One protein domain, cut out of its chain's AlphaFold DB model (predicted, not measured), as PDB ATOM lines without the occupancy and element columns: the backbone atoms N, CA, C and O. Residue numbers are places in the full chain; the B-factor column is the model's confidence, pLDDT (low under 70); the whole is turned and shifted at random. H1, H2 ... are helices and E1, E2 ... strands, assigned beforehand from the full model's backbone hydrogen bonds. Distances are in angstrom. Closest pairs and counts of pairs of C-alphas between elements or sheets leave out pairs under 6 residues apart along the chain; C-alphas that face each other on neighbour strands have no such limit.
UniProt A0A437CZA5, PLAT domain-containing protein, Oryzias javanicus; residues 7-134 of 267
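This is residues 7 to 134 of the 267 residues of the protein "PLAT domain-containing protein" of Oryzias javanicus (UniProt A0A437CZA5). Little regular structure: loops surround a small, strongly twisted sheet curled like part of a barrel, grazed by the long helix H2, whose first residues meet short H1 away from the sheet; short H3 is over the sheet. The printed part has 128 residues, 47 in named elements, class mixed: E1 H1 H2 E2 H3 E3 E4, with mixed sheet order E1 E4 E2 E3. It is compact, radius of gyration of the C-alphas 14.5 A, spanning 46 by 35 by 25 A.

E1, residues 29 to 33, begins at C-alpha (144.367, 99.084, 73.385). H1 is 44 to 48; H2, 54 to 74, measures 30.1 A, with a 37 degrees kink near residue 65. E2 is 81 to 84, H3 88 to 92, E3 104 to 106; E4, 121 to 124, ends at C-alpha (146.096, 108.463, 82.408).

E1 and E4 are parallel, N 32 and O 122 2.8 A apart, within hydrogen-bond range. E4 and E2 are antiparallel, as are E2 and E3. H1 touches H2's residues 54 to 57 alone, closest C-alphas Val 47 and Val 57, 6.3 A.

There is no cut. Links H3 to E3 and E3 to E4 are long. Residues 15 to 19 and 44 to 52 have pLDDT under 70.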
ATOM      1  N   VAL A   7     145.925 102.785  70.115       96.69
ATOM      2  CA  VAL A   7     145.320 104.044  69.658       96.69
ATOM      3  C   VAL A   7     145.379 105.090  70.767       96.69
ATOM      4  O   VAL A   7     144.987 104.827  71.906       96.69
ATOM      5  N   LEU A   8     145.857 106.293  70.433       97.69
ATOM      6  CA  LEU A   8     145.869 107.461  71.316       97.69
ATOM      7  C   LEU A   8     144.742 108.424  70.933       97.69
ATOM      8  O   LEU A   8     144.768 109.054  69.881       97.69
ATOM      9  N   HIS A   9     143.769 108.570  71.827       96.69
ATOM     10  CA  HIS A   9     142.621 109.455  71.678       96.69
ATOM     11  C   HIS A   9     142.837 110.721  72.509       96.69
ATOM     12  O   HIS A   9     142.562 110.718  73.707       96.69
ATOM     13  N   THR A  10     143.347 111.799  71.910       95.06
ATOM     14  CA  THR A  10     143.647 113.052  72.638       95.06
ATOM     15  C   THR A  10     142.652 114.179  72.394       95.06
ATOM     16  O   THR A  10     142.671 115.158  73.140       95.06
ATOM     17  N   TYR A  11     141.777 114.036  71.398       91.81
ATOM     18  CA  TYR A  11     140.792 115.055  71.064       91.81
ATOM     19  C   TYR A  11     139.481 114.457  70.525       91.81
ATOM     20  O   TYR A  11     139.218 114.451  69.326       91.81
ATOM     21  N   THR A  12     138.670 113.895  71.424       89.12
ATOM     22  CA  THR A  12     137.406 113.200  71.109       89.12
ATOM     23  C   THR A  12     136.156 114.012  71.425       89.12
ATOM     24  O   THR A  12     135.053 113.474  71.342       89.12
ATOM     25  N   ARG A  13     136.305 115.254  71.901       84.38
ATOM     26  CA  ARG A  13     135.151 116.120  72.154       84.38
ATOM     27  C   ARG A  13     134.666 116.700  70.835       84.38
ATOM     28  O   ARG A  13     135.465 117.126  70.007       84.38
ATOM     29  N   GLU A  14     133.356 116.767  70.689       78.44
ATOM     30  CA  GLU A  14     132.743 117.545  69.629       78.44
ATOM     31  C   GLU A  14     132.794 119.023  70.025       78.44
ATOM     32  O   GLU A  14     132.347 119.407  71.109       78.44
ATOM     33  N   ALA A  15     133.365 119.856  69.166       67.88
ATOM     34  CA  ALA A  15     133.344 121.296  69.336       67.88
ATOM     35  C   ALA A  15     132.771 121.937  68.073       67.88
ATOM     36  O   ALA A  15     133.236 121.673  66.969       67.88
ATOM     37  N   LEU A  16     131.730 122.760  68.240       65.50
ATOM     38  CA  LEU A  16     131.015 123.415  67.134       65.50
ATOM     39  C   LEU A  16     130.474 122.431  66.073       65.50
ATOM     40  O   LEU A  16     130.473 122.738  64.885       65.50
ATOM     41  N   GLY A  17     130.021 121.245  66.492       64.06
ATOM     42  CA  GLY A  17     129.521 120.212  65.574       64.06
ATOM     43  C   GLY A  17     130.620 119.422  64.850       64.06
ATOM     44  O   GLY A  17     130.329 118.656  63.936       64.06
ATOM     45  N   VAL A  18     131.890 119.628  65.218       63.84
ATOM     46  CA  VAL A  18     133.044 118.946  64.626       63.84
ATOM     47  C   VAL A  18     133.783 118.173  65.713       63.84
ATOM     48  O   VAL A  18     134.296 118.754  66.667       63.84
ATOM     49  N   SER A  19     133.872 116.853  65.558       68.44
ATOM     50  CA  SER A  19     134.829 116.018  66.290       68.44
ATOM     51  C   SER A  19     135.953 115.639  65.336       68.44
ATOM     52  O   SER A  19     135.695 114.998  64.319       68.44
ATOM     53  N   ILE A  20     137.195 116.031  65.634       80.75
ATOM     54  CA  ILE A  20     138.341 115.653  64.787       80.75
ATOM     55  C   ILE A  20     138.816 114.237  65.145       80.75
ATOM     56  O   ILE A  20     139.130 113.443  64.263       80.75
ATOM     57  N   GLY A  21     138.869 113.895  66.435       85.44
ATOM     58  CA  GLY A  21     139.230 112.552  66.884       85.44
ATOM     59  C   GLY A  21     138.028 111.617  66.999       85.44
ATOM     60  O   GLY A  21     136.901 112.028  67.277       85.44
ATOM     61  N   ILE A  22     138.286 110.322  66.831       89.88
ATOM     62  CA  ILE A  22     137.290 109.259  67.006       89.88
ATOM     63  C   ILE A  22     137.118 108.985  68.505       89.88
ATOM     64  O   ILE A  22     138.097 108.736  69.204       89.88
ATOM     65  N   GLN A  23     135.883 108.993  69.014       90.69
ATOM     66  CA  GLN A  23     135.598 108.657  70.418       90.69
ATOM     67  C   GLN A  23     135.535 107.140  70.664       90.69
ATOM     68  O   GLN A  23     135.856 106.656  71.754       90.69
ATOM     69  N   GLN A  24     135.084 106.383  69.665       92.38
ATOM     70  CA  GLN A  24     134.941 104.935  69.745       92.38
ATOM     71  C   GLN A  24     136.305 104.251  69.908       92.38
ATOM     72  O   GLN A  24     137.278 104.637  69.272       92.38
ATOM     73  N   ALA A  25     136.343 103.217  70.748       94.06
ATOM     74  CA  ALA A  25     137.492 102.329  70.863       94.06
ATOM     75  C   ALA A  25     137.566 101.428  69.618       94.06
ATOM     76  O   ALA A  25     136.593 100.725  69.319       94.06
ATOM     77  N   ILE A  26     138.682 101.486  68.897       93.44
ATOM     78  CA  ILE A  26     138.896 100.828  67.599       93.44
ATOM     79  C   ILE A  26     140.169  99.964  67.563       93.44
ATOM     80  O   ILE A  26     140.391  99.267  66.574       93.44
ATOM     81  N   GLY A  27     140.990  99.985  68.618       92.38
ATOM     82  CA  GLY A  27     142.213  99.191  68.742       92.38
ATOM     83  C   GLY A  27     142.094  97.967  69.656       92.38
ATOM     84  O   GLY A  27     141.052  97.657  70.236       92.38
ATOM     85  N   ASP A  28     143.215  97.262  69.824       92.56
ATOM     86  CA  ASP A  28     143.389  96.286  70.906       92.56
ATOM     87  C   ASP A  28     143.564  96.992  72.264       92.56
ATOM     88  O   ASP A  28     143.196  96.448  73.315       92.56
ATOM     89  N   VAL A  29     144.152  98.194  72.240       94.69
ATOM     90  CA  VAL A  29     144.367  99.084  73.385       94.69
ATOM     91  C   VAL A  29     144.032 100.512  72.961       94.69
ATOM     92  O   VAL A  29     144.696 101.074  72.098       94.69
ATOM     93  N   ASP A  30     143.042 101.117  73.611       96.12
ATOM     94  CA  ASP A  30     142.585 102.475  73.313       96.12
ATOM     95  C   ASP A  30     142.857 103.358  74.529       96.12
ATOM     96  O   ASP A  30     142.266 103.179  75.598       96.12
ATOM     97  N   ILE A  31     143.791 104.292  74.402       97.62
ATOM     98  CA  ILE A  31     144.257 105.144  75.494       97.62
ATOM     99  C   ILE A  31     143.662 106.537  75.318       97.62
ATOM    100  O   ILE A  31     143.785 107.143  74.259       97.62
ATOM    101  N   TYR A  32     143.067 107.064  76.386       97.69
ATOM    102  CA  TYR A  32     142.425 108.375  76.442       97.69
ATOM    103  C   TYR A  32     143.149 109.260  77.476       97.69
ATOM    104  O   TYR A  32     142.715 109.344  78.637       97.69
ATOM    105  N   PRO A  33     144.280 109.902  77.113       97.56
ATOM    106  CA  PRO A  33     145.005 110.811  77.999       97.56
ATOM    107  C   PRO A  33     144.103 111.952  78.459       97.56
ATOM    108  O   PRO A  33     143.395 112.563  77.661       97.56
ATOM    109  N   ASN A  34     144.085 112.211  79.764       96.06
ATOM    110  CA  ASN A  34     143.250 113.223  80.418       96.06
ATOM    111  C   ASN A  34     141.734 113.039  80.177       96.06
ATOM    112  O   ASN A  34     140.935 113.955  80.373       96.06
ATOM    113  N   GLY A  35     141.312 111.824  79.811       94.19
ATOM    114  CA  GLY A  35     139.935 111.507  79.419       94.19
ATOM    115  C   GLY A  35     139.676 111.599  77.914       94.19
ATOM    116  O   GLY A  35     138.597 111.218  77.482       94.19
ATOM    117  N   GLY A  36     140.661 112.049  77.133       92.44
ATOM    118  CA  GLY A  36     140.642 112.113  75.671       92.44
ATOM    119  C   GLY A  36     139.967 113.343  75.072       92.44
ATOM    120  O   GLY A  36     139.977 113.506  73.862       92.44
ATOM    121  N   GLU A  37     139.413 114.225  75.901       88.25
ATOM    122  CA  GLU A  37     138.655 115.398  75.451       88.25
ATOM    123  C   GLU A  37     139.512 116.664  75.384       88.25
ATOM    124  O   GLU A  37     139.485 117.362  74.377       88.25
ATOM    125  N   VAL A  38     140.238 116.964  76.465       88.88
ATOM    126  CA  VAL A  38     140.995 118.209  76.649       88.88
ATOM    127  C   VAL A  38     142.371 117.881  77.192       88.88
ATOM    128  O   VAL A  38     142.495 117.143  78.175       88.88
ATOM    129  N   GLN A  39     143.401 118.443  76.564       93.56
ATOM    130  CA  GLN A  39     144.791 118.206  76.944       93.56
ATOM    131  C   GLN A  39     145.349 119.401  77.733       93.56
ATOM    132  O   GLN A  39     145.135 120.549  77.335       93.56
ATOM    133  N   PRO A  40     146.060 119.167  78.853       93.12
ATOM    134  CA  PRO A  40     146.688 120.239  79.618       93.12
ATOM    135  C   PRO A  40     147.635 121.081  78.750       93.12
ATOM    136  O   PRO A  40     148.416 120.534  77.970       93.12
ATOM    137  N   GLY A  41     147.567 122.407  78.891       88.12
ATOM    138  CA  GLY A  41     148.351 123.360  78.094       88.12
ATOM    139  C   GLY A  41     147.779 123.679  76.709       88.12
ATOM    140  O   GLY A  41     148.393 124.448  75.980       88.12
ATOM    141  N   CYS A  42     146.622 123.118  76.339       86.25
ATOM    142  CA  CYS A  42     145.900 123.467  75.111       86.25
ATOM    143  C   CYS A  42     144.641 124.314  75.380       86.25
ATOM    144  O   CYS A  42     143.772 124.419  74.518       86.25
ATOM    145  N   GLY A  43     144.482 124.893  76.577       75.81
ATOM    146  CA  GLY A  43     143.320 125.723  76.893       75.81
ATOM    147  C   GLY A  43     143.292 127.010  76.065       75.81
ATOM    148  O   GLY A  43     144.332 127.523  75.673       75.81
ATOM    149  N   LEU A  44     142.105 127.584  75.836       67.44
ATOM    150  CA  LEU A  44     141.972 128.824  75.056       67.44
ATOM    151  C   LEU A  44     142.826 129.965  75.635       67.44
ATOM    152  O   LEU A  44     143.437 130.699  74.876       67.44
ATOM    153  N   ALA A  45     142.906 130.093  76.963       64.56
ATOM    154  CA  ALA A  45     143.772 131.082  77.611       64.56
ATOM    155  C   ALA A  45     145.268 130.792  77.385       64.56
ATOM    156  O   ALA A  45     146.039 131.724  77.158       64.56
ATOM    157  N   ASP A  46     145.657 129.515  77.389       63.12
ATOM    158  CA  ASP A  46     147.035 129.084  77.141       63.12
ATOM    159  C   ASP A  46     147.434 129.363  75.679       63.12
ATOM    160  O   ASP A  46     148.520 129.869  75.415       63.12
ATOM    161  N   VAL A  47     146.525 129.128  74.728       60.50
ATOM    162  CA  VAL A  47     146.758 129.311  73.283       60.50
ATOM    163  C   VAL A  47     146.597 130.772  72.835       60.50
ATOM    164  O   VAL A  47     147.362 131.248  72.001       60.50
ATOM    165  N   LEU A  48     145.678 131.544  73.426       60.00
ATOM    166  CA  LEU A  48     145.544 132.987  73.159       60.00
ATOM    167  C   LEU A  48     146.786 133.768  73.594       60.00
ATOM    168  O   LEU A  48     147.133 134.762  72.961       60.00
ATOM    169  N   SER A  49     147.480 133.310  74.644       59.25
ATOM    170  CA  SER A  49     148.759 133.899  75.060       59.25
ATOM    171  C   SER A  49     149.850 133.790  73.981       59.25
ATOM    172  O   SER A  49     150.788 134.583  73.979       59.25
ATOM    173  N   MET A  50     149.676 132.869  73.023       55.88
ATOM    174  CA  MET A  50     150.543 132.630  71.864       55.88
ATOM    175  C   MET A  50     150.025 133.295  70.568       55.88
ATOM    176  O   MET A  50     150.529 132.990  69.493       55.88
ATOM    177  N   ALA A  51     149.058 134.223  70.660       55.91
ATOM    178  CA  ALA A  51     148.390 134.909  69.538       55.91
ATOM    179  C   ALA A  51     147.447 134.034  68.676       55.91
ATOM    180  O   ALA A  51     147.128 134.394  67.542       55.91
ATOM    181  N   GLY A  52     146.961 132.915  69.222       57.28
ATOM    182  CA  GLY A  52     146.184 131.922  68.481       57.28
ATOM    183  C   GLY A  52     144.670 132.140  68.410       57.28
ATOM    184  O   GLY A  52     144.054 132.744  69.287       57.28
ATOM    185  N   ASN A  53     144.043 131.577  67.374       70.81
ATOM    186  CA  ASN A  53     142.585 131.454  67.250       70.81
ATOM    187  C   ASN A  53     142.097 130.048  67.680       70.81
ATOM    188  O   ASN A  53     142.885 129.168  68.021       70.81
ATOM    189  N   PHE A  54     140.781 129.807  67.650       72.25
ATOM    190  CA  PHE A  54     140.182 128.524  68.054       72.25
ATOM    191  C   PHE A  54     140.751 127.300  67.303       72.25
ATOM    192  O   PHE A  54     140.837 126.220  67.881       72.25
ATOM    193  N   MET A  55     141.199 127.452  66.051       76.88
ATOM    194  CA  MET A  55     141.772 126.343  65.274       76.88
ATOM    195  C   MET A  55     143.100 125.844  65.849       76.88
ATOM    196  O   MET A  55     143.402 124.657  65.750       76.88
ATOM    197  N   GLU A  56     143.880 126.714  66.488       78.50
ATOM    198  CA  GLU A  56     145.139 126.318  67.123       78.50
ATOM    199  C   GLU A  56     144.915 125.501  68.396       78.50
ATOM    200  O   GLU A  56     145.665 124.563  68.655       78.50
ATOM    201  N   VAL A  57     143.839 125.776  69.142       77.19
ATOM    202  CA  VAL A  57     143.418 124.939  70.279       77.19
ATOM    203  C   VAL A  57     143.108 123.523  69.802       77.19
ATOM    204  O   VAL A  57     143.639 122.552  70.343       77.19
ATOM    205  N   MET A  58     142.300 123.409  68.744       79.31
ATOM    206  CA  MET A  58     141.926 122.124  68.139       79.31
ATOM    207  C   MET A  58     143.167 121.353  67.678       79.31
ATOM    208  O   MET A  58     143.307 120.160  67.950       79.31
ATOM    209  N   LYS A  59     144.094 122.054  67.014       85.12
ATOM    210  CA  LYS A  59     145.364 121.492  66.556       85.12
ATOM    211  C   LYS A  59     146.226 121.019  67.729       85.12
ATOM    212  O   LYS A  59     146.707 119.894  67.684       85.12
ATOM    213  N   CYS A  60     146.359 121.812  68.794       87.56
ATOM    214  CA  CYS A  60     147.128 121.451  69.989       87.56
ATOM    215  C   CYS A  60     146.606 120.163  70.644       87.56
ATOM    216  O   CYS A  60     147.383 119.255  70.955       87.56
ATOM    217  N   GLU A  61     145.286 120.054  70.834       90.19
ATOM    218  CA  GLU A  61     144.671 118.862  71.429       90.19
ATOM    219  C   GLU A  61     144.840 117.632  70.525       90.19
ATOM    220  O   GLU A  61     145.137 116.533  71.007       90.19
ATOM    221  N   HIS A  62     144.695 117.812  69.210       90.38
ATOM    222  CA  HIS A  62     144.819 116.735  68.233       90.38
ATOM    223  C   HIS A  62     146.270 116.244  68.072       90.38
ATOM    224  O   HIS A  62     146.536 115.047  68.182       90.38
ATOM    225  N   GLU A  63     147.234 117.153  67.905       92.88
ATOM    226  CA  GLU A  63     148.659 116.828  67.736       92.88
ATOM    227  C   GLU A  63     149.307 116.285  69.017       92.88
ATOM    228  O   GLU A  63     150.352 115.630  68.955       92.88
ATOM    229  N   ARG A  64     148.670 116.454  70.188       95.69
ATOM    230  CA  ARG A  64     149.138 115.857  71.448       95.69
ATOM    231  C   ARG A  64     149.373 114.348  71.334       95.69
ATOM    232  O   ARG A  64     150.284 113.846  71.989       95.69
ATOM    233  N   ALA A  65     148.606 113.628  70.511       96.31
ATOM    234  CA  ALA A  65     148.812 112.197  70.285       96.31
ATOM    235  C   ALA A  65     150.215 111.898  69.729       96.31
ATOM    236  O   ALA A  65     150.899 111.003  70.229       96.31
ATOM    237  N   VAL A  66     150.678 112.693  68.757       96.56
ATOM    238  CA  VAL A  66     152.016 112.565  68.158       96.56
ATOM    239  C   VAL A  66     153.087 112.867  69.201       96.56
ATOM    240  O   VAL A  66     154.029 112.095  69.368       96.56
ATOM    241  N   HIS A  67     152.918 113.951  69.960       96.50
ATOM    242  CA  HIS A  67     153.878 114.337  70.992       96.50
ATOM    243  C   HIS A  67     153.996 113.301  72.115       96.50
ATOM    244  O   HIS A  67     155.108 113.009  72.542       96.50
ATOM    245  N   LEU A  68     152.890 112.693  72.554       97.44
ATOM    246  CA  LEU A  68     152.916 111.599  73.532       97.44
ATOM    247  C   LEU A  68     153.616 110.349  72.984       97.44
ATOM    248  O   LEU A  68     154.331 109.672  73.722       97.44
ATOM    249  N   PHE A  69     153.441 110.046  71.695       97.25
ATOM    250  CA  PHE A  69     154.144 108.935  71.061       97.25
ATOM    251  C   PHE A  69     155.657 109.187  71.006       97.25
ATOM    252  O   PHE A  69     156.435 108.324  71.413       97.25
ATOM    253  N   VAL A  70     156.085 110.378  70.579       96.69
ATOM    254  CA  VAL A  70     157.508 110.761  70.563       96.69
ATOM    255  C   VAL A  70     158.100 110.740  71.974       96.69
ATOM    256  O   VAL A  70     159.170 110.176  72.184       96.69
ATOM    257  N   ASP A  71     157.385 111.269  72.965       95.69
ATOM    258  CA  ASP A  71     157.793 111.243  74.375       95.69
ATOM    259  C   ASP A  71     158.040 109.808  74.870       95.69
ATOM    260  O   ASP A  71     159.055 109.539  75.509       95.69
ATOM    261  N   SER A  72     157.188 108.853  74.473       95.69
ATOM    262  CA  SER A  72     157.352 107.433  74.826       95.69
ATOM    263  C   SER A  72     158.599 106.763  74.225       95.69
ATOM    264  O   SER A  72     159.073 105.765  74.769       95.69
ATOM    265  N   LEU A  73     159.137 107.298  73.122       94.94
ATOM    266  CA  LEU A  73     160.389 106.842  72.509       94.94
ATOM    267  C   LEU A  73     161.614 107.433  73.213       94.94
ATOM    268  O   LEU A  73     162.624 106.747  73.393       94.94
ATOM    269  N   MET A  74     161.524 108.716  73.572       93.19
ATOM    270  CA  MET A  74     162.651 109.497  74.075       93.19
ATOM    271  C   MET A  74     162.865 109.301  75.580       93.19
ATOM    272  O   MET A  74     164.003 109.147  76.024       93.19
ATOM    273  N   ASN A  75     161.789 109.235  76.367       87.31
ATOM    274  CA  ASN A  75     161.857 109.149  77.826       87.31
ATOM    275  C   ASN A  75     161.904 107.697  78.303       87.31
ATOM    276  O   ASN A  75     160.916 107.125  78.757       87.31
ATOM    277  N   LYS A  76     163.091 107.092  78.208       80.88
ATOM    278  CA  LYS A  76     163.315 105.706  78.650       80.88
ATOM    279  C   LYS A  76     163.366 105.553  80.170       80.88
ATOM    280  O   LYS A  76     163.090 104.469  80.674       80.88
ATOM    281  N   GLU A  77     163.720 106.620  80.884       81.75
ATOM    282  CA  GLU A  77     163.848 106.614  82.346       81.75
ATOM    283  C   GLU A  77     162.486 106.613  83.052       81.75
ATOM    284  O   GLU A  77     162.345 106.006  84.111       81.75
ATOM    285  N   HIS A  78     161.463 107.216  82.434       86.69
ATOM    286  CA  HIS A  78     160.108 107.275  82.983       86.69
ATOM    287  C   HIS A  78     159.062 106.836  81.960       86.69
ATOM    288  O   HIS A  78     158.634 107.599  81.092       86.69
ATOM    289  N   VAL A  79     158.605 105.590  82.092       90.62
ATOM    290  CA  VAL A  79     157.543 105.045  81.243       90.62
ATOM    291  C   VAL A  79     156.183 105.506  81.758       90.62
ATOM    292  O   VAL A  79     155.767 105.168  82.867       90.62
ATOM    293  N   SER A  80     155.440 106.219  80.914       95.19
ATOM    294  CA  SER A  80     154.053 106.579  81.207       95.19
ATOM    295  C   SER A  80     153.130 105.362  81.112       95.19
ATOM    296  O   SER A  80     153.122 104.649  80.104       95.19
ATOM    297  N   TYR A  81     152.313 105.156  82.148       95.69
ATOM    298  CA  TYR A  81     151.345 104.063  82.218       95.69
ATOM    299  C   TYR A  81     149.907 104.556  82.060       95.69
ATOM    300  O   TYR A  81     149.473 105.483  82.742       95.69
ATOM    301  N   ALA A  82     149.141 103.861  81.221       97.69
ATOM    302  CA  ALA A  82     147.692 103.978  81.153       97.69
ATOM    303  C   ALA A  82     147.023 102.845  81.941       97.69
ATOM    304  O   ALA A  82     147.503 101.710  81.965       97.69
ATOM    305  N   PHE A  83     145.892 103.142  82.580       97.44
ATOM    306  CA  PHE A  83     145.155 102.204  83.421       97.44
ATOM    307  C   PHE A  83     143.795 101.874  82.816       97.44
ATOM    308  O   PHE A  83     142.980 102.755  82.538       97.44
ATOM    309  N   GLN A  84     143.519 100.581  82.671       95.94
ATOM    310  CA  GLN A  84     142.244 100.070  82.187       95.94
ATOM    311  C   GLN A  84     141.108 100.485  83.128       95.94
ATOM    312  O   GLN A  84     141.125 100.176  84.326       95.94
ATOM    313  N   CYS A  85     140.086 101.133  82.574       95.69
ATOM    314  CA  CYS A  85     138.907 101.569  83.316       95.69
ATOM    315  C   CYS A  85     137.665 101.518  82.419       95.69
ATOM    316  O   CYS A  85     137.772 101.574  81.199       95.69
ATOM    317  N   THR A  86     136.477 101.353  82.996       92.12
ATOM    318  CA  THR A  86     135.221 101.281  82.222       92.12
ATOM    319  C   THR A  86     134.804 102.632  81.658       92.12
ATOM    320  O   THR A  86     134.239 102.694  80.572       92.12
ATOM    321  N   ASP A  87     135.110 103.702  82.381       88.56
ATOM    322  CA  ASP A  87     134.710 105.065  82.064       88.56
ATOM    323  C   ASP A  87     135.729 106.060  82.650       88.56
ATOM    324  O   ASP A  87     136.400 105.748  83.647       88.56
ATOM    325  N   PRO A  88     135.856 107.259  82.053       92.25
ATOM    326  CA  PRO A  88     136.808 108.266  82.509       92.25
ATOM    327  C   PRO A  88     136.486 108.794  83.913       92.25
ATOM    328  O   PRO A  88     137.400 109.164  84.649       92.25
ATOM    329  N   GLN A  89     135.217 108.796  84.337       92.50
ATOM    330  CA  GLN A  89     134.818 109.345  85.639       92.50
ATOM    331  C   GLN A  89     135.317 108.483  86.801       92.50
ATOM    332  O   GLN A  89     135.823 108.998  87.799       92.50
ATOM    333  N   ARG A  90     135.273 107.157  86.670       95.06
ATOM    334  CA  ARG A  90     135.878 106.235  87.640       95.06
ATOM    335  C   ARG A  90     137.389 106.395  87.713       95.06
ATOM    336  O   ARG A  90     137.953 106.267  88.803       95.06
ATOM    337  N   PHE A  91     138.046 106.674  86.588       95.94
ATOM    338  CA  PHE A  91     139.472 106.983  86.586       95.94
ATOM    339  C   PHE A  91     139.758 108.300  87.319       95.94
ATOM    340  O   PHE A  91     140.601 108.299  88.212       95.94
ATOM    341  N   ARG A  92     138.998 109.375  87.050       93.81
ATOM    342  CA  ARG A  92     139.102 110.672  87.756       93.81
ATOM    343  C   ARG A  92     138.873 110.547  89.271       93.81
ATOM    344  O   ARG A  92     139.524 111.229  90.051       93.81
ATOM    345  N   LYS A  93     138.044 109.595  89.715       93.31
ATOM    346  CA  LYS A  93     137.869 109.227  91.141       93.31
ATOM    347  C   LYS A  93     139.028 108.406  91.721       93.31
ATOM    348  O   LYS A  93     138.968 107.968  92.864       93.31
ATOM    349  N   GLY A  94     140.053 108.098  90.933       94.81
ATOM    350  CA  GLY A  94     141.206 107.299  91.338       94.81
ATOM    351  C   GLY A  94     140.905 105.814  91.512       94.81
ATOM    352  O   GLY A  94     141.732 105.092  92.056       94.81
ATOM    353  N   ILE A  95     139.743 105.308  91.080       95.50
ATOM    354  CA  ILE A  95     139.315 103.911  91.304       95.50
ATOM    355  C   ILE A  95     140.187 102.926  90.506       95.50
ATOM    356  O   ILE A  95     140.456 101.808  90.964       95.50
ATOM    357  N   CYS A  96     140.656 103.347  89.333       96.19
ATOM    358  CA  CYS A  96     141.342 102.521  88.346       96.19
ATOM    359  C   CYS A  96     142.855 102.794  88.306       96.19
ATOM    360  O   CYS A  96     143.321 103.453  87.396       96.19
ATOM    361  N   LEU A  97     143.625 102.260  89.266       96.81
ATOM    362  CA  LEU A  97     145.106 102.335  89.278       96.81
ATOM    363  C   LEU A  97     145.768 100.964  89.503       96.81
ATOM    364  O   LEU A  97     146.701 100.805  90.293       96.81
ATOM    365  N   SER A  98     145.216  99.891  88.937       94.56
ATOM    366  CA  SER A  98     145.732  98.527  89.127       94.56
ATOM    367  C   SER A  98     146.440  98.021  87.887       94.56
ATOM    368  O   SER A  98     145.821  97.978  86.842       94.56
ATOM    369  N   CYS A  99     147.642  97.468  88.044       94.00
ATOM    370  CA  CYS A  99     148.326  96.728  86.980       94.00
ATOM    371  C   CYS A  99     148.017  95.221  86.981       94.00
ATOM    372  O   CYS A  99     148.244  94.527  85.994       94.00
ATOM    373  N   ARG A 100     147.433  94.689  88.069       91.69
ATOM    374  CA  ARG A 100     147.114  93.252  88.198       91.69
ATOM    375  C   ARG A 100     146.290  92.729  87.020       91.69
ATOM    376  O   ARG A 100     145.212  93.269  86.752       91.69
ATOM    377  N   LYS A 101     146.719  91.592  86.461       89.12
ATOM    378  CA  LYS A 101     146.105  90.927  85.299       89.12
ATOM    379  C   LYS A 101     146.078  91.836  84.058       89.12
ATOM    380  O   LYS A 101     145.028  91.909  83.420       89.12
ATOM    381  N   ASN A 102     147.182  92.524  83.760       88.62
ATOM    382  CA  ASN A 102     147.344  93.433  82.615       88.62
ATOM    383  C   ASN A 102     146.260  94.520  82.583       88.62
ATOM    384  O   ASN A 102     145.590  94.726  81.582       88.62
ATOM    385  N   ARG A 103     146.013  95.143  83.739       93.44
ATOM    386  CA  ARG A 103     145.077  96.276  83.860       93.44
ATOM    387  C   ARG A 103     145.771  97.633  83.721       93.44
ATOM    388  O   ARG A 103     145.125  98.659  83.886       93.44
ATOM    389  N   CYS A 104     147.063  97.631  83.425       95.31
ATOM    390  CA  CYS A 104     147.801  98.806  83.003       95.31
ATOM    391  C   CYS A 104     148.705  98.430  81.829       95.31
ATOM    392  O   CYS A 104     149.000  97.243  81.644       95.31
ATOM    393  N   ASN A 105     149.118  99.425  81.055       95.69
ATOM    394  CA  ASN A 105     149.991  99.256  79.902       95.69
ATOM    395  C   ASN A 105     150.866 100.497  79.718       95.69
ATOM    396  O   ASN A 105     150.486 101.574  80.177       95.69
ATOM    397  N   GLY A 106     152.011 100.346  79.054       95.81
ATOM    398  CA  GLY A 106     152.754 101.502  78.555       95.81
ATOM    399  C   GLY A 106     151.955 102.216  77.464       95.81
ATOM    400  O   GLY A 106     151.063 101.618  76.857       95.81
ATOM    401  N   ILE A 107     152.258 103.489  77.232       96.00
ATOM    402  CA  ILE A 107     151.678 104.262  76.124       96.00
ATOM    403  C   ILE A 107     152.659 104.370  74.951       96.00
ATOM    404  O   ILE A 107     153.873 104.271  75.151       96.00
ATOM    405  N   GLY A 108     152.127 104.613  73.751       94.56
ATOM    406  CA  GLY A 108     152.916 104.808  72.535       94.56
ATOM    407  C   GLY A 108     153.811 103.609  72.233       94.56
ATOM    408  O   GLY A 108     153.378 102.465  72.327       94.56
ATOM    409  N   TYR A 109     155.090 103.849  71.953       94.81
ATOM    410  CA  TYR A 109     156.053 102.799  71.616       94.81
ATOM    411  C   TYR A 109     156.182 101.700  72.685       94.81
ATOM    412  O   TYR A 109     156.495 100.551  72.378       94.81
ATOM    413  N   ASN A 110     155.909 102.031  73.951       94.62
ATOM    414  CA  ASN A 110     155.980 101.083  75.062       94.62
ATOM    415  C   ASN A 110     154.688 100.270  75.260       94.62
ATOM    416  O   ASN A 110     154.619  99.458  76.193       94.62
ATOM    417  N   ALA A 111     153.659 100.479  74.431       94.62
ATOM    418  CA  ALA A 111     152.414  99.730  74.485       94.62
ATOM    419  C   ALA A 111     152.640  98.260  74.118       94.62
ATOM    420  O   ALA A 111     153.336  97.914  73.165       94.62
ATOM    421  N   ARG A 112     152.045  97.359  74.902       92.19
ATOM    422  CA  ARG A 112     152.191  95.913  74.706       92.19
ATOM    423  C   ARG A 112     150.855  95.259  74.426       92.19
ATOM    424  O   ARG A 112     149.846  95.583  75.057       92.19
ATOM    425  N   LYS A 113     150.867  94.252  73.557       88.69
ATOM    426  CA  LYS A 113     149.695  93.418  73.304       88.69
ATOM    427  C   LYS A 113     149.188  92.803  74.605       88.69
ATOM    428  O   LYS A 113     149.922  92.148  75.346       88.69
ATOM    429  N   MET A 114     147.902  92.989  74.870       84.25
ATOM    430  CA  MET A 114     147.224  92.377  76.003       84.25
ATOM    431  C   MET A 114     146.346  91.220  75.547       84.25
ATOM    432  O   MET A 114     145.866  91.175  74.416       84.25
ATOM    433  N   ARG A 115     146.064  90.282  76.458       79.81
ATOM    434  CA  ARG A 115     145.047  89.255  76.207       79.81
ATOM    435  C   ARG A 115     143.710  89.944  75.930       79.81
ATOM    436  O   ARG A 115     143.264  90.719  76.778       79.81
ATOM    437  N   LYS A 116     143.073  89.610  74.799       70.50
ATOM    438  CA  LYS A 116     141.786  90.179  74.370       70.50
ATOM    439  C   LYS A 116     140.806  90.266  75.541       70.50
ATOM    440  O   LYS A 116     140.516  89.272  76.217       70.50
ATOM    441  N   ARG A 117     140.334  91.483  75.804       70.69
ATOM    442  CA  ARG A 117     139.355  91.809  76.844       70.69
ATOM    443  C   ARG A 117     138.200  92.557  76.209       70.69
ATOM    444  O   ARG A 117     138.383  93.262  75.232       70.69
ATOM    445  N   ARG A 118     137.023  92.454  76.828       75.25
ATOM    446  CA  ARG A 118     135.819  93.181  76.398       75.25
ATOM    447  C   ARG A 118     135.962  94.708  76.507       75.25
ATOM    448  O   ARG A 118     135.187  95.426  75.899       75.25
ATOM    449  N   ASN A 119     136.918  95.193  77.303       81.56
ATOM    450  CA  ASN A 119     137.207  96.612  77.467       81.56
ATOM    451  C   ASN A 119     138.664  96.889  77.071       81.56
ATOM    452  O   ASN A 119     139.564  96.410  77.759       81.56
ATOM    453  N   SER A 120     138.894  97.647  76.007       88.19
ATOM    454  CA  SER A 120     140.224  98.097  75.572       88.19
ATOM    455  C   SER A 120     140.587  99.492  76.101       88.19
ATOM    456  O   SER A 120     141.745  99.889  76.005       88.19
ATOM    457  N   LYS A 121     139.634 100.207  76.724       95.62
ATOM    458  CA  LYS A 121     139.795 101.602  77.151       95.62
ATOM    459  C   LYS A 121     140.712 101.744  78.362       95.62
ATOM    460  O   LYS A 121     140.520 101.097  79.402       95.62
ATOM    461  N   MET A 122     141.664 102.659  78.249       97.25
ATOM    462  CA  MET A 122     142.618 103.027  79.284       97.25
ATOM    463  C   MET A 122     142.733 104.536  79.439       97.25
ATOM    464  O   MET A 122     142.490 105.288  78.501       97.25
ATOM    465  N   TYR A 123     143.140 104.976  80.625       98.06
ATOM    466  CA  TYR A 123     143.225 106.392  80.971       98.06
ATOM    467  C   TYR A 123     144.491 106.673  81.777       98.06
ATOM    468  O   TYR A 123     144.964 105.820  82.530       98.06
ATOM    469  N   LEU A 124     145.009 107.886  81.624       98.19
ATOM    470  CA  LEU A 124     146.096 108.463  82.408       98.19
ATOM    471  C   LEU A 124     145.902 109.980  82.494       98.19
ATOM    472  O   LEU A 124     145.170 110.550  81.685       98.19
ATOM    473  N   LYS A 125     146.550 110.628  83.457       97.50
ATOM    474  CA  LYS A 125     146.810 112.070  83.441       97.50
ATOM    475  C   LYS A 125     148.203 112.308  82.852       97.50
ATOM    476  O   LYS A 125     149.075 111.443  82.948       97.50
ATOM    477  N   THR A 126     148.395 113.470  82.242       97.06
ATOM    478  CA  THR A 126     149.693 113.912  81.717       97.06
ATOM    479  C   THR A 126     149.972 115.343  82.148       97.06
ATOM    480  O   THR A 126     149.061 116.082  82.522       97.06
ATOM    481  N   ARG A 127     151.232 115.745  82.042       95.31
ATOM    482  CA  ARG A 127     151.675 117.131  82.198       95.31
ATOM    483  C   ARG A 127     151.286 117.966  80.982       95.31
ATOM    484  O   ARG A 127     150.971 117.430  79.913       95.31
ATOM    485  N   ALA A 128     151.338 119.286  81.139       93.88
ATOM    486  CA  ALA A 128     151.106 120.217  80.037       93.88
ATOM    487  C   ALA A 128     152.257 120.222  79.018       93.88
ATOM    488  O   ALA A 128     152.006 120.321  77.817       93.88
ATOM    489  N   VAL A 129     153.490 120.025  79.488       91.38
ATOM    490  CA  VAL A 129     154.737 120.105  78.710       91.38
ATOM    491  C   VAL A 129     155.556 118.816  78.819       91.38
ATOM    492  O   VAL A 129     155.313 118.005  79.711       91.38
ATOM    493  N   THR A 130     156.503 118.614  77.898       90.31
ATOM    494  CA  THR A 130     157.409 117.453  77.909       90.31
ATOM    495  C   THR A 130     158.467 117.586  79.025       90.31
ATOM    496  O   THR A 130     158.895 118.709  79.306       90.31
ATOM    497  N   PRO A 131     158.904 116.488  79.676       93.69
ATOM    498  CA  PRO A 131     158.369 115.129  79.557       93.69
ATOM    499  C   PRO A 131     156.936 115.051  80.086       93.69
ATOM    500  O   PRO A 131     156.660 115.587  81.155       93.69
ATOM    501  N   PHE A 132     156.018 114.409  79.351       95.50
ATOM    502  CA  PHE A 132     154.578 114.467  79.670       95.50
ATOM    503  C   PHE A 132     154.141 113.532  80.801       95.50
ATOM    504  O   PHE A 132     153.024 113.660  81.313       95.50
ATOM    505  N   GLY A 133     154.982 112.563  81.152       94.56
ATOM    506  CA  GLY A 133     154.684 111.588  82.192       94.56
ATOM    507  C   GLY A 133     154.600 112.202  83.588       94.56
ATOM    508  O   GLY A 133     155.126 113.275  83.857       94.56
ATOM    509  N   GLY A 134     153.937 111.494  84.494       95.00
ATOM    510  CA  GLY A 134     153.875 111.841  85.913       95.00
ATOM    511  C   GLY A 134     153.433 110.639  86.737       95.00
ATOM    512  O   GLY A 134     153.433 109.512  86.236       95.00
TER     513      GLY A 134